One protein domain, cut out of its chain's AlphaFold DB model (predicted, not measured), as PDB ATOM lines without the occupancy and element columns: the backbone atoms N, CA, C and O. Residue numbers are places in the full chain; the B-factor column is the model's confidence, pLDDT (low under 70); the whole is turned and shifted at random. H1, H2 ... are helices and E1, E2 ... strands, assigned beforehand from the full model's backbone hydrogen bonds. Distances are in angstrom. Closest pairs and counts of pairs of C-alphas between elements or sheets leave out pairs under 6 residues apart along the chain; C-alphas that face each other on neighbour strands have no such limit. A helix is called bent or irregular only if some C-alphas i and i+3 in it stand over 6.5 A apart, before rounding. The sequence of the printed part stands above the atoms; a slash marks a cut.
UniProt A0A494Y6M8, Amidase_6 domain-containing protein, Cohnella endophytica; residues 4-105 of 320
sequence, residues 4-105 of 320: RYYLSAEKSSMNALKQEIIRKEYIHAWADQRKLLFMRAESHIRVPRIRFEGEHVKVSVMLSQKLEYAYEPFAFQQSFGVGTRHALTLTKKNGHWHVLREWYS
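AT A GLANCE: This is residues 4 to 105 of the 320 residues of the protein "Amidase_6 domain-containing protein" of Cohnella endophytica (UniProt A0A494Y6M8). A long sheet of three bent strands, E1, E2 and E3, makes a bow, and one long straight helix, H1, is stretched over its hollow side like a string. The short strand E4 lies beside one end of E3 and packs on the first part of H1; the end of H1 comes near the start of E1, and between them residues 21 to 26 stand free. The printed part has 102 residues, with one named helix followed by four named strands, in a class mixed of helices and strands. The sheet's order is E1 - E2 - E3 - E4, all antiparallel. The whole is loose, with a radius of gyration of the C-alphas of 16.5 A, and elongated, spanning 54 by 29 by 24 A.

HOW THE PARTS SIT: H1, residues 11 to 33, is on the twisted sheet, with 43 pairs of C-alphas within 10 A; every O i to N i+4 pair in it is within hydrogen-bond range. E1, residues 36 to 53, is an edge strand; its closest C-alpha pair with H1 is Ala 31 and Leu 37, 6.2 A. E1 forms a hairpin with E2, residues 56 to 71, with N 44 and O 64 at 2.8 A. E2 forms a hairpin with E3, residues 78 to 93, with N 63 and O 84 at 2.9 A. E3 forms a hairpin with E4, residues 96 to 103, with N 89 and O 101 at 2.8 A. These four strands are a meander, each the antiparallel neighbour of the one before. The closest C-alphas of H1 and E4 are those of Ser 13 and Leu 100, 4.4 A. E1 and E4 are apart.

IN THESE COORDINATES: H1 begins at C-alpha 11 (144.336, 166.987, 118.673) and is 32.3 A long. E1 is 44.3 A long and bends by 65 degrees at residue 48. E2, 44.4 A, bends by 57 degrees at residue 60, and E3, 41.0 A, by 70 degrees at residue 87. E4 ends at C-alpha 103 (137.012, 177.752, 124.544).

THE WHOLE: The C-alphas farthest apart, of Gly 54 and Pro 73, are 54.5 A apart. The printed part has no cut and no long link. Residues 74 to 75 have pLDDT under 70.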
ATOM      1  N   ARG A   4     143.426 162.538 132.571       91.69
ATOM      2  CA  ARG A   4     142.306 161.581 132.577       91.69
ATOM      3  C   ARG A   4     141.009 162.130 131.967       91.69
ATOM      4  O   ARG A   4     140.144 161.350 131.581       91.69
ATOM      5  N   TYR A   5     140.851 163.452 131.927       94.75
ATOM      6  CA  TYR A   5     139.666 164.122 131.385       94.75
ATOM      7  C   TYR A   5     139.789 164.454 129.896       94.75
ATOM      8  O   TYR A   5     138.812 164.892 129.292       94.75
ATOM      9  N   TYR A   6     140.954 164.219 129.296       96.19
ATOM     10  CA  TYR A   6     141.253 164.540 127.906       96.19
ATOM     11  C   TYR A   6     141.568 163.263 127.117       96.19
ATOM     12  O   TYR A   6     141.694 162.171 127.673       96.19
ATOM     13  N   LEU A   7     141.627 163.385 125.794       95.38
ATOM     14  CA  LEU A   7     141.846 162.288 124.858       95.38
ATOM     15  C   LEU A   7     143.162 162.516 124.115       95.38
ATOM     16  O   LEU A   7     143.234 163.359 123.225       95.38
ATOM     17  N   SER A   8     144.185 161.724 124.443       93.44
ATOM     18  CA  SER A   8     145.539 161.857 123.880       93.44
ATOM     19  C   SER A   8     145.605 161.706 122.358       93.44
ATOM     20  O   SER A   8     146.417 162.358 121.709       93.44
ATOM     21  N   ALA A   9     144.724 160.887 121.780       94.12
ATOM     22  CA  ALA A   9     144.624 160.691 120.335       94.12
ATOM     23  C   ALA A   9     143.899 161.838 119.599       94.12
ATOM     24  O   ALA A   9     143.938 161.897 118.373       94.12
ATOM     25  N   GLU A  10     143.228 162.748 120.315       95.81
ATOM     26  CA  GLU A  10     142.414 163.813 119.721       95.81
ATOM     27  C   GLU A  10     143.128 165.164 119.834       95.81
ATOM     28  O   GLU A  10     143.190 165.769 120.907       95.81
ATOM     29  N   LYS A  11     143.605 165.705 118.706       96.12
ATOM     30  CA  LYS A  11     144.336 166.987 118.673       96.12
ATOM     31  C   LYS A  11     143.573 168.131 119.354       96.12
ATOM     32  O   LYS A  11     144.172 168.930 120.068       96.12
ATOM     33  N   SER A  12     142.258 168.223 119.153       96.31
ATOM     34  CA  SER A  12     141.440 169.274 119.773       96.31
ATOM     35  C   SER A  12     141.315 169.138 121.288       96.31
ATOM     36  O   SER A  12     141.238 170.151 121.979       96.31
ATOM     37  N   SER A  13     141.334 167.905 121.793       97.19
ATOM     38  CA  SER A  13     141.312 167.635 123.229       97.19
ATOM     39  C   SER A  13     142.663 167.990 123.844       97.19
ATOM     40  O   SER A  13     142.728 168.694 124.846       97.19
ATOM     41  N   MET A  14     143.753 167.615 123.168       96.62
ATOM     42  CA  MET A  14     145.106 167.977 123.587       96.62
ATOM     43  C   MET A  14     145.367 169.484 123.540       96.62
ATOM     44  O   MET A  14     146.083 170.000 124.392       96.62
ATOM     45  N   ASN A  15     144.759 170.211 122.601       94.94
ATOM     46  CA  ASN A  15     144.817 171.672 122.594       94.94
ATOM     47  C   ASN A  15     144.145 172.274 123.836       94.94
ATOM     48  O   ASN A  15     144.718 173.182 124.427       94.94
ATOM     49  N   ALA A  16     142.978 171.765 124.245       94.94
ATOM     50  CA  ALA A  16     142.306 172.210 125.469       94.94
ATOM     51  C   ALA A  16     143.164 171.924 126.715       94.94
ATOM     52  O   ALA A  16     143.428 172.832 127.495       94.94
ATOM     53  N   LEU A  17     143.713 170.708 126.834       95.31
ATOM     54  CA  LEU A  17     144.648 170.362 127.914       95.31
ATOM     55  C   LEU A  17     145.878 171.283 127.932       95.31
ATOM     56  O   LEU A  17     146.312 171.721 128.994       95.31
ATOM     57  N   LYS A  18     146.436 171.603 126.759       93.00
ATOM     58  CA  LYS A  18     147.593 172.498 126.646       93.00
ATOM     59  C   LYS A  18     147.293 173.896 127.193       93.00
ATOM     60  O   LYS A  18     148.174 174.470 127.821       93.00
ATOM     61  N   GLN A  19     146.094 174.439 126.971       92.06
ATOM     62  CA  GLN A  19     145.713 175.738 127.542       92.06
ATOM     63  C   GLN A  19     145.711 175.695 129.076       92.06
ATOM     64  O   GLN A  19     146.292 176.573 129.703       92.06
ATOM     65  N   GLU A  20     145.169 174.634 129.683       92.25
ATOM     66  CA  GLU A  20     145.188 174.468 131.145       92.25
ATOM     67  C   GLU A  20     146.606 174.318 131.714       92.25
ATOM     68  O   GLU A  20     146.904 174.824 132.798       92.25
ATOM     69  N   ILE A  21     147.497 173.639 130.984       92.62
ATOM     70  CA  ILE A  21     148.910 173.516 131.362       92.62
ATOM     71  C   ILE A  21     149.598 174.885 131.310       92.62
ATOM     72  O   ILE A  21     150.213 175.267 132.301       92.62
ATOM     73  N   ILE A  22     149.440 175.642 130.217       92.25
ATOM     74  CA  ILE A  22     150.024 176.990 130.079       92.25
ATOM     75  C   ILE A  22     149.512 177.908 131.185       92.25
ATOM     76  O   ILE A  22     150.302 178.562 131.860       92.25
ATOM     77  N   ARG A  23     148.199 177.904 131.436       92.75
ATOM     78  CA  ARG A  23     147.580 178.679 132.512       92.75
ATOM     79  C   ARG A  23     148.188 178.357 133.877       92.75
ATOM     80  O   ARG A  23     148.465 179.258 134.671       92.75
ATOM     81  N   LYS A  24     148.392 177.067 134.167       92.75
ATOM     82  CA  LYS A  24     149.039 176.608 135.403       92.75
ATOM     83  C   LYS A  24     150.495 177.078 135.478       92.75
ATOM     84  O   LYS A  24     150.931 177.532 136.530       92.75
ATOM     85  N   GLU A  25     151.254 176.945 134.399       94.75
ATOM     86  CA  GLU A  25     152.653 177.383 134.352       94.75
ATOM     87  C   GLU A  25     152.764 178.894 134.565       94.75
ATOM     88  O   GLU A  25     153.546 179.334 135.406       94.75
ATOM     89  N   TYR A  26     151.926 179.677 133.882       96.00
ATOM     90  CA  TYR A  26     151.883 181.128 134.016       96.00
ATOM     91  C   TYR A  26     151.574 181.568 135.445       96.00
ATOM     92  O   TYR A  26     152.300 182.387 136.001       96.00
ATOM     93  N   ILE A  27     150.526 181.017 136.070       95.25
ATOM     94  CA  ILE A  27     150.114 181.475 137.402       95.25
ATOM     95  C   ILE A  27     151.172 181.171 138.473       95.25
ATOM     96  O   ILE A  27     151.390 181.993 139.362       95.25
ATOM     97  N   HIS A  28     151.870 180.033 138.373       95.00
ATOM     98  CA  HIS A  28     152.984 179.714 139.269       95.00
ATOM     99  C   HIS A  28     154.210 180.588 138.991       95.00
ATOM    100  O   HIS A  28     154.769 181.144 139.928       95.00
ATOM    101  N   ALA A  29     154.570 180.799 137.722       96.25
ATOM    102  CA  ALA A  29     155.667 181.696 137.369       96.25
ATOM    103  C   ALA A  29     155.403 183.132 137.848       96.25
ATOM    104  O   ALA A  29     156.306 183.796 138.355       96.25
ATOM    105  N   TRP A  30     154.161 183.611 137.740       96.56
ATOM    106  CA  TRP A  30     153.768 184.919 138.257       96.56
ATOM    107  C   TRP A  30     153.914 184.991 139.778       96.56
ATOM    108  O   TRP A  30     154.496 185.949 140.283       96.56
ATOM    109  N   ALA A  31     153.461 183.963 140.500       94.94
ATOM    110  CA  ALA A  31     153.623 183.881 141.949       94.94
ATOM    111  C   ALA A  31     155.098 183.945 142.374       94.94
ATOM    112  O   ALA A  31     155.451 184.732 143.255       94.94
ATOM    113  N   ASP A  32     155.966 183.203 141.682       93.88
ATOM    114  CA  ASP A  32     157.407 183.200 141.938       93.88
ATOM    115  C   ASP A  32     158.015 184.597 141.719       93.88
ATOM    116  O   ASP A  32     158.752 185.101 142.568       93.88
ATOM    117  N   GLN A  33     157.645 185.282 140.628       94.31
ATOM    118  CA  GLN A  33     158.099 186.653 140.342       94.31
ATOM    119  C   GLN A  33     157.564 187.699 141.330       94.31
ATOM    120  O   GLN A  33     158.062 188.828 141.356       94.31
ATOM    121  N   ARG A  34     156.534 187.369 142.114       93.44
ATOM    122  CA  ARG A  34     155.968 188.225 143.169       93.44
ATOM    123  C   ARG A  34     156.303 187.749 144.577       93.44
ATOM    124  O   ARG A  34     155.817 188.350 145.531       93.44
ATOM    125  N   LYS A  35     157.145 186.714 144.708       92.00
ATOM    126  CA  LYS A  35     157.546 186.113 145.991       92.00
ATOM    127  C   LYS A  35     156.335 185.778 146.877       92.00
ATOM    128  O   LYS A  35     156.356 186.001 148.086       92.00
ATOM    129  N   LEU A  36     155.270 185.268 146.260       92.31
ATOM    130  CA  LEU A  36     154.053 184.837 146.945       92.31
ATOM    131  C   LEU A  36     153.795 183.355 146.713       92.31
ATOM    132  O   LEU A  36     154.233 182.775 145.721       92.31
ATOM    133  N   LEU A  37     153.032 182.752 147.615       92.88
ATOM    134  CA  LEU A  37     152.643 181.351 147.542       92.88
ATOM    135  C   LEU A  37     151.130 181.230 147.456       92.88
ATOM    136  O   LEU A  37     150.408 181.809 148.267       92.88
ATOM    137  N   PHE A  38     150.649 180.436 146.500       94.50
ATOM    138  CA  PHE A  38     149.248 180.028 146.470       94.50
ATOM    139  C   PHE A  38     148.999 178.926 147.496       94.50
ATOM    140  O   PHE A  38     149.587 177.849 147.426       94.50
ATOM    141  N   MET A  39     148.077 179.190 148.416       93.19
ATOM    142  CA  MET A  39     147.757 178.301 149.533       93.19
ATOM    143  C   MET A  39     146.572 177.395 149.217       93.19
ATOM    144  O   MET A  39     146.542 176.224 149.594       93.19
ATOM    145  N   ARG A  40     145.565 177.941 148.524       94.25
ATOM    146  CA  ARG A  40     144.308 177.246 148.250       94.25
ATOM    147  C   ARG A  40     143.639 177.808 147.007       94.25
ATOM    148  O   ARG A  40     143.686 179.007 146.740       94.25
ATOM    149  N   ALA A  41     142.962 176.925 146.283       95.06
ATOM    150  CA  ALA A  41     142.056 177.288 145.210       95.06
ATOM    151  C   ALA A  41     140.684 176.668 145.483       95.06
ATOM    152  O   ALA A  41     140.586 175.471 145.760       95.06
ATOM    153  N   GLU A  42     139.627 177.466 145.384       96.94
ATOM    154  CA  GLU A  42     138.246 176.989 145.468       96.94
ATOM    155  C   GLU A  42     137.506 177.364 144.197       96.94
ATOM    156  O   GLU A  42     137.621 178.486 143.712       96.94
ATOM    157  N   SER A  43     136.717 176.437 143.668       94.81
ATOM    158  CA  SER A  43     136.006 176.630 142.410       94.81
ATOM    159  C   SER A  43     134.531 176.314 142.585       94.81
ATOM    160  O   SER A  43     134.167 175.248 143.079       94.81
ATOM    161  N   HIS A  44     133.676 177.219 142.122       95.56
ATOM    162  CA  HIS A  44     132.239 177.018 142.025       95.56
ATOM    163  C   HIS A  44     131.802 177.075 140.561       95.56
ATOM    164  O   HIS A  44     132.058 178.046 139.849       95.56
ATOM    165  N   ILE A  45     131.106 176.032 140.119       94.69
ATOM    166  CA  ILE A  45     130.682 175.858 138.731       94.69
ATOM    167  C   ILE A  45     129.179 176.092 138.621       94.69
ATOM    168  O   ILE A  45     128.380 175.518 139.358       94.69
ATOM    169  N   ARG A  46     128.776 176.905 137.645       94.50
ATOM    170  CA  ARG A  46     127.384 177.019 137.203       94.50
ATOM    171  C   ARG A  46     127.280 176.573 135.758       94.50
ATOM    172  O   ARG A  46     128.027 177.051 134.912       94.50
ATOM    173  N   VAL A  47     126.302 175.724 135.466       96.38
ATOM    174  CA  VAL A  47     126.045 175.216 134.114       96.38
ATOM    175  C   VAL A  47     124.749 175.830 133.585       96.38
ATOM    176  O   VAL A  47     123.680 175.244 133.746       96.38
ATOM    177  N   PRO A  48     124.785 177.043 133.002       93.00
ATOM    178  CA  PRO A  48     123.583 177.683 132.471       93.00
ATOM    179  C   PRO A  48     122.979 176.954 131.268       93.00
ATOM    180  O   PRO A  48     121.819 177.201 130.941       93.00
ATOM    181  N   ARG A  49     123.751 176.111 130.567       96.25
ATOM    182  CA  ARG A  49     123.286 175.467 129.339       96.25
ATOM    183  C   ARG A  49     123.947 174.121 129.086       96.25
ATOM    184  O   ARG A  49     125.169 174.025 129.106       96.25
ATOM    185  N   ILE A  50     123.124 173.139 128.725       97.62
ATOM    186  CA  ILE A  50     123.530 171.838 128.188       97.62
ATOM    187  C   ILE A  50     122.735 171.599 126.899       97.62
ATOM    188  O   ILE A  50     121.536 171.878 126.849       97.62
ATOM    189  N   ARG A  51     123.402 171.125 125.846       97.19
ATOM    190  CA  ARG A  51     122.793 170.723 124.572       97.19
ATOM    191  C   ARG A  51     123.401 169.404 124.112       97.19
ATOM    192  O   ARG A  51     124.620 169.298 124.026       97.19
ATOM    193  N   PHE A  52     122.554 168.439 123.783       95.94
ATOM    194  CA  PHE A  52     122.966 167.170 123.189       95.94
ATOM    195  C   PHE A  52     122.961 167.305 121.662       95.94
ATOM    196  O   PHE A  52     121.985 167.792 121.093       95.94
ATOM    197  N   GLU A  53     124.053 166.911 121.012       93.06
ATOM    198  CA  GLU A  53     124.244 166.956 119.558       93.06
ATOM    199  C   GLU A  53     124.916 165.650 119.099       93.06
ATOM    200  O   GLU A  53     126.142 165.553 119.035       93.06
ATOM    201  N   GLY A  54     124.107 164.624 118.814       89.31
ATOM    202  CA  GLY A  54     124.605 163.283 118.486       89.31
ATOM    203  C   GLY A  54     125.450 162.698 119.625       89.31
ATOM    204  O   GLY A  54     125.023 162.690 120.776       89.31
ATOM    205  N   GLU A  55     126.672 162.273 119.304       90.00
ATOM    206  CA  GLU A  55     127.665 161.724 120.249       90.00
ATOM    207  C   GLU A  55     128.386 162.798 121.095       90.00
ATOM    208  O   GLU A  55     129.322 162.509 121.857       90.00
ATOM    209  N   HIS A  56     127.999 164.066 120.939       96.25
ATOM    210  CA  HIS A  56     128.611 165.202 121.615       96.25
ATOM    211  C   HIS A  56     127.626 165.931 122.524       96.25
ATOM    212  O   HIS A  56     126.426 166.017 122.263       96.25
ATOM    213  N   VAL A  57     128.158 166.528 123.588       97.50
ATOM    214  CA  VAL A  57     127.401 167.407 124.481       97.50
ATOM    215  C   VAL A  57     128.083 168.763 124.529       97.50
ATOM    216  O   VAL A  57     129.225 168.876 124.970       97.50
ATOM    217  N   LYS A  58     127.382 169.807 124.087       97.75
ATOM    218  CA  LYS A  58     127.837 171.190 124.230       97.75
ATOM    219  C   LYS A  58     127.370 171.750 125.563       97.75
ATOM    220  O   LYS A  58     126.172 171.760 125.856       97.75
ATOM    221  N   VAL A  59     128.310 172.253 126.352       97.56
ATOM    222  CA  VAL A  59     128.055 172.773 127.696       97.56
ATOM    223  C   VAL A  59     128.587 174.196 127.788       97.56
ATOM    224  O   VAL A  59     129.727 174.463 127.423       97.56
ATOM    225  N   SER A  60     127.762 175.118 128.277       96.44
ATOM    226  CA  SER A  60     128.240 176.430 128.714       96.44
ATOM    227  C   SER A  60     128.459 176.381 130.215       96.44
ATOM    228  O   SER A  60     127.542 176.008 130.948       96.44
ATOM    229  N   VAL A  61     129.646 176.772 130.665       95.44
ATOM    230  CA  VAL A  61     130.037 176.766 132.076       95.44
ATOM    231  C   VAL A  61     130.468 178.167 132.496       95.44
ATOM    232  O   VAL A  61     131.186 178.851 131.779       95.44
ATOM    233  N   MET A  62     130.012 178.608 133.664       93.81
ATOM    234  CA  MET A  62     130.567 179.757 134.376       93.81
ATOM    235  C   MET A  62     131.359 179.217 135.562       93.81
ATOM    236  O   MET A  62     130.777 178.574 136.441       93.81
ATOM    237  N   LEU A  63     132.662 179.462 135.568       94.44
ATOM    238  CA  LEU A  63     133.566 179.100 136.647       94.44
ATOM    239  C   LEU A  63     133.834 180.344 137.493       94.44
ATOM    240  O   LEU A  63     134.300 181.352 136.978       94.44
ATOM    241  N   SER A  64     133.538 180.258 138.785       95.94
ATOM    242  CA  SER A  64     133.893 181.263 139.783       95.94
ATOM    243  C   SER A  64     134.999 180.684 140.652       95.94
ATOM    244  O   SER A  64     134.764 179.696 141.349       95.94
ATOM    245  N   GLN A  65     136.203 181.242 140.567       95.75
ATOM    246  CA  GLN A  65     137.383 180.729 141.253       95.75
ATOM    247  C   GLN A  65     137.864 181.720 142.313       95.75
ATOM    248  O   GLN A  65     138.046 182.899 142.019       95.75
ATOM    249  N   LYS A  66     138.087 181.223 143.531       97.38
ATOM    250  CA  LYS A  66     138.823 181.887 144.609       97.38
ATOM    251  C   LYS A  66     140.253 181.373 144.612       97.38
ATOM    252  O   LYS A  66     140.462 180.159 144.587       97.38
ATOM    253  N   LEU A  67     141.213 182.281 144.701       96.75
ATOM    254  CA  LEU A  67     142.617 181.961 144.925       96.75
ATOM    255  C   LEU A  67     143.076 182.644 146.208       96.75
ATOM    256  O   LEU A  67     142.857 183.841 146.393       96.75
ATOM    257  N   GLU A  68     143.670 181.864 147.102       96.75
ATOM    258  CA  GLU A  68     144.237 182.331 148.363       96.75
ATOM    259  C   GLU A  68     145.756 182.321 148.256       96.75
ATOM    260  O   GLU A  68     146.335 181.332 147.794       96.75
ATOM    261  N   TYR A  69     146.391 183.409 148.680       95.75
ATOM    262  CA  TYR A  69     147.838 183.567 148.616       95.75
ATOM    263  C   TYR A  69     148.395 184.222 149.880       95.75
ATOM    264  O   TYR A  69     147.658 184.851 150.639       95.75
ATOM    265  N   ALA A  70     149.689 184.050 150.121       93.75
ATOM    266  CA  ALA A  70     150.409 184.665 151.232       93.75
ATOM    267  C   ALA A  70     151.847 185.016 150.820       93.75
ATOM    268  O   ALA A  70     152.342 184.524 149.804       93.75
ATOM    269  N   TYR A  71     152.503 185.846 151.628       90.62
ATOM    270  CA  TYR A  71     153.912 186.209 151.479       90.62
ATOM    271  C   TYR A  71     154.743 185.455 152.517       90.62
ATOM    272  O   TYR A  71     154.308 185.283 153.652       90.62
ATOM    273  N   GLU A  72     155.957 185.030 152.183       78.12
ATOM    274  CA  GLU A  72     156.891 184.548 153.207       78.12
ATOM    275  C   GLU A  72     157.682 185.724 153.813       78.12
ATOM    276  O   GLU A  72     158.044 186.645 153.080       78.12
ATOM    277  N   PRO A  73     157.982 185.741 155.130       70.19
ATOM    278  CA  PRO A  73     157.557 184.818 156.196       70.19
ATOM    279  C   PRO A  73     156.192 185.174 156.832       70.19
ATOM    280  O   PRO A  73     155.827 184.630 157.875       70.19
ATOM    281  N   PHE A  74     155.460 186.141 156.277       64.06
ATOM    282  CA  PHE A  74     154.343 186.802 156.947       64.06
ATOM    283  C   PHE A  74     152.968 186.176 156.606       64.06
ATOM    284  O   PHE A  74     152.452 186.247 155.494       64.06
ATOM    285  N   ALA A  75     152.319 185.597 157.618       63.59
ATOM    286  CA  ALA A  75     151.197 184.661 157.478       63.59
ATOM    287  C   ALA A  75     149.803 185.254 157.152       63.59
ATOM    288  O   ALA A  75     148.807 184.530 157.241       63.59
ATOM    289  N   PHE A  76     149.671 186.543 156.813       79.25
ATOM    290  CA  PHE A  76     148.349 187.106 156.495       79.25
ATOM    291  C   PHE A  76     147.861 186.633 155.131       79.25
ATOM    292  O   PHE A  76     148.343 187.072 154.086       79.25
ATOM    293  N   GLN A  77     146.875 185.743 155.167       89.75
ATOM    294  CA  GLN A  77     146.242 185.194 153.985       89.75
ATOM    295  C   GLN A  77     145.438 186.265 153.244       89.75
ATOM    296  O   GLN A  77     144.494 186.846 153.776       89.75
ATOM    297  N   GLN A  78     145.775 186.447 151.975       95.06
ATOM    298  CA  GLN A  78     145.058 187.281 151.026       95.06
ATOM    299  C   GLN A  78     144.203 186.411 150.105       95.06
ATOM    300  O   GLN A  78     144.409 185.200 149.980       95.06
ATOM    301  N   SER A  79     143.211 187.013 149.447       96.94
ATOM    302  CA  SER A  79     142.427 186.297 148.441       96.94
ATOM    303  C   SER A  79     141.903 187.204 147.343       96.94
ATOM    304  O   SER A  79     141.568 188.366 147.582       96.94
ATOM    305  N   PHE A  80     141.788 186.633 146.150       97.81
ATOM    306  CA  PHE A  80     141.157 187.269 145.004       97.81
ATOM    307  C   PHE A  80     140.260 186.290 144.250       97.81
ATOM    308  O   PHE A  80     140.323 185.072 144.443       97.81
ATOM    309  N   GLY A  81     139.396 186.843 143.403       97.00
ATOM    310  CA  GLY A  81     138.446 186.094 142.595       97.00
ATOM    311  C   GLY A  81     138.641 186.314 141.102       97.00
ATOM    312  O   GLY A  81     138.796 187.449 140.651       97.00
ATOM    313  N   VAL A  82     138.557 185.227 140.334       96.12
ATOM    314  CA  VAL A  82     138.513 185.244 138.864       96.12
ATOM    315  C   VAL A  82     137.259 184.516 138.395       96.12
ATOM    316  O   VAL A  82     136.878 183.487 138.958       96.12
ATOM    317  N   GLY A  83     136.586 185.060 137.385       95.19
ATOM    318  CA  GLY A  83     135.419 184.457 136.754       95.19
ATOM    319  C   GLY A  83     135.657 184.202 135.271       95.19
ATOM    320  O   GLY A  83     136.009 185.115 134.528       95.19
ATOM    321  N   THR A  84     135.449 182.967 134.816       93.75
ATOM    322  CA  THR A  84     135.634 182.582 133.408       93.75
ATOM    323  C   THR A  84     134.390 181.914 132.832       93.75
ATOM    324  O   THR A  84     133.638 181.211 133.513       93.75
ATOM    325  N   ARG A  85     134.142 182.167 131.542       93.12
ATOM    326  CA  ARG A  85     133.010 181.612 130.791       93.12
ATOM    327  C   ARG A  85     133.533 180.638 129.744       93.12
ATOM    328  O   ARG A  85     134.197 181.052 128.802       93.12
ATOM    329  N   HIS A  86     133.169 179.373 129.893       94.56
ATOM    330  CA  HIS A  86     133.649 178.273 129.069       94.56
ATOM    331  C   HIS A  86     132.566 177.753 128.136       94.56
ATOM    332  O   HIS A  86     131.406 177.577 128.527       94.56
ATOM    333  N   ALA A  87     132.967 177.456 126.907       95.81
ATOM    334  CA  ALA A  87     132.211 176.672 125.948       95.81
ATOM    335  C   ALA A  87     132.915 175.325 125.751       95.81
ATOM    336  O   ALA A  87     133.958 175.242 125.104       95.81
ATOM    337  N   LEU A  88     132.330 174.266 126.308       97.31
ATOM    338  CA  LEU A  88     132.858 172.908 126.252       97.31
ATOM    339  C   LEU A  88     132.113 172.083 125.206       97.31
ATOM    340  O   LEU A  88     130.891 172.170 125.081       97.31
ATOM    341  N   THR A  89     132.845 171.228 124.499       98.00
ATOM    342  CA  THR A  89     132.289 170.064 123.801       98.00
ATOM    343  C   THR A  89     132.803 168.819 124.500       98.00
ATOM    344  O   THR A  89     134.010 168.581 124.528       98.00
ATOM    345  N   LEU A  90     131.894 168.029 125.057       97.75
ATOM    346  CA  LEU A  90     132.191 166.764 125.714       97.75
ATOM    347  C   LEU A  90     131.847 165.600 124.786       97.75
ATOM    348  O   LEU A  90     130.907 165.682 123.995       97.75
ATOM    349  N   THR A  91     132.584 164.503 124.903       96.75
ATOM    350  CA  THR A  91     132.285 163.236 124.226       96.75
ATOM    351  C   THR A  91     132.439 162.079 125.201       96.75
ATOM    352  O   THR A  91     133.195 162.183 126.172       96.75
ATOM    353  N   LYS A  92     131.708 160.989 124.973       94.56
ATOM    354  CA  LYS A  92     131.764 159.805 125.825       94.56
ATOM    355  C   LYS A  92     132.627 158.737 125.156       94.56
ATOM    356  O   LYS A  92     132.325 158.316 124.047       94.56
ATOM    357  N   LYS A  93     133.683 158.274 125.829       92.25
ATOM    358  CA  LYS A  93     134.494 157.123 125.399       92.25
ATOM    359  C   LYS A  93     134.633 156.154 126.570       92.25
ATOM    360  O   LYS A  93     134.851 156.575 127.701       92.25
ATOM    361  N   ASN A  94     134.450 154.859 126.312       89.69
ATOM    362  CA  ASN A  94     134.561 153.794 127.321       89.69
ATOM    363  C   ASN A  94     133.743 154.059 128.604       89.69
ATOM    364  O   ASN A  94     134.208 153.815 129.709       89.69
ATOM    365  N   GLY A  95     132.535 154.617 128.470       89.69
ATOM    366  CA  GLY A  95     131.673 154.931 129.616       89.69
ATOM    367  C   GLY A  95     131.985 156.249 130.340       89.69
ATOM    368  O   GLY A  95     131.149 156.697 131.125       89.69
ATOM    369  N   HIS A  96     133.099 156.918 130.031       92.88
ATOM    370  CA  HIS A  96     133.544 158.155 130.679       92.88
ATOM    371  C   HIS A  96     133.383 159.378 129.771       92.88
ATOM    372  O   HIS A  96     133.492 159.287 128.549       92.88
ATOM    373  N   TRP A  97     133.103 160.536 130.375       94.19
ATOM    374  CA  TRP A  97     133.058 161.817 129.671       94.19
ATOM    375  C   TRP A  97     134.450 162.434 129.594       94.19
ATOM    376  O   TRP A  97     135.146 162.521 130.605       94.19
ATOM    377  N   HIS A  98     134.810 162.917 128.408       96.69
ATOM    378  CA  HIS A  98     136.065 163.606 128.140       96.69
ATOM    379  C   HIS A  98     135.813 164.961 127.477       96.69
ATOM    380  O   HIS A  98     134.861 165.121 126.706       96.69
ATOM    381  N   VAL A  99     136.691 165.926 127.743       97.31
ATOM    382  CA  VAL A  99     136.706 167.235 127.084       97.31
ATOM    383  C   VAL A  99     137.294 167.070 125.687       97.31
ATOM    384  O   VAL A  99     138.481 166.806 125.528       97.31
ATOM    385  N   LEU A 100     136.469 167.220 124.651       97.06
ATOM    386  CA  LEU A 100     136.912 167.174 123.255       97.06
ATOM    387  C   LEU A 100     137.388 168.544 122.758       97.06
ATOM    388  O   LEU A 100     138.314 168.614 121.947       97.06
ATOM    389  N   ARG A 101     136.715 169.617 123.194       96.75
ATOM    390  CA  ARG A 101     137.033 171.024 122.896       96.75
ATOM    391  C   ARG A 101     136.647 171.904 124.074       96.75
ATOM    392  O   ARG A 101     135.631 171.649 124.717       96.75
ATOM    393  N   GLU A 102     137.399 172.974 124.260       95.50
ATOM    394  CA  GLU A 102     137.157 174.015 125.252       95.50
ATOM    395  C   GLU A 102     137.542 175.360 124.647       95.50
ATOM    396  O   GLU A 102     138.533 175.464 123.923       95.50
ATOM    397  N   TRP A 103     136.719 176.373 124.897       91.62
ATOM    398  CA  TRP A 103     137.012 177.752 124.544       91.62
ATOM    399  C   TRP A 103     136.571 178.668 125.675       91.62
ATOM    400  O   TRP A 103     135.415 178.619 126.104       91.62
ATOM    401  N   TYR A 104     137.484 179.521 126.112       90.38
ATOM    402  CA  TYR A 104     137.227 180.627 127.014       90.38
ATOM    403  C   TYR A 104     138.301 181.692 126.803       90.38
ATOM    404  O   TYR A 104     139.393 181.403 126.316       90.38
ATOM    405  N   SER A 105     137.968 182.937 127.132       81.88
ATOM    406  CA  SER A 105     138.961 184.005 127.217       81.88
ATOM    407  C   SER A 105     139.590 183.948 128.603       81.88
ATOM    408  O   SER A 105     138.870 184.032 129.603       81.88
TER     409      SER A 105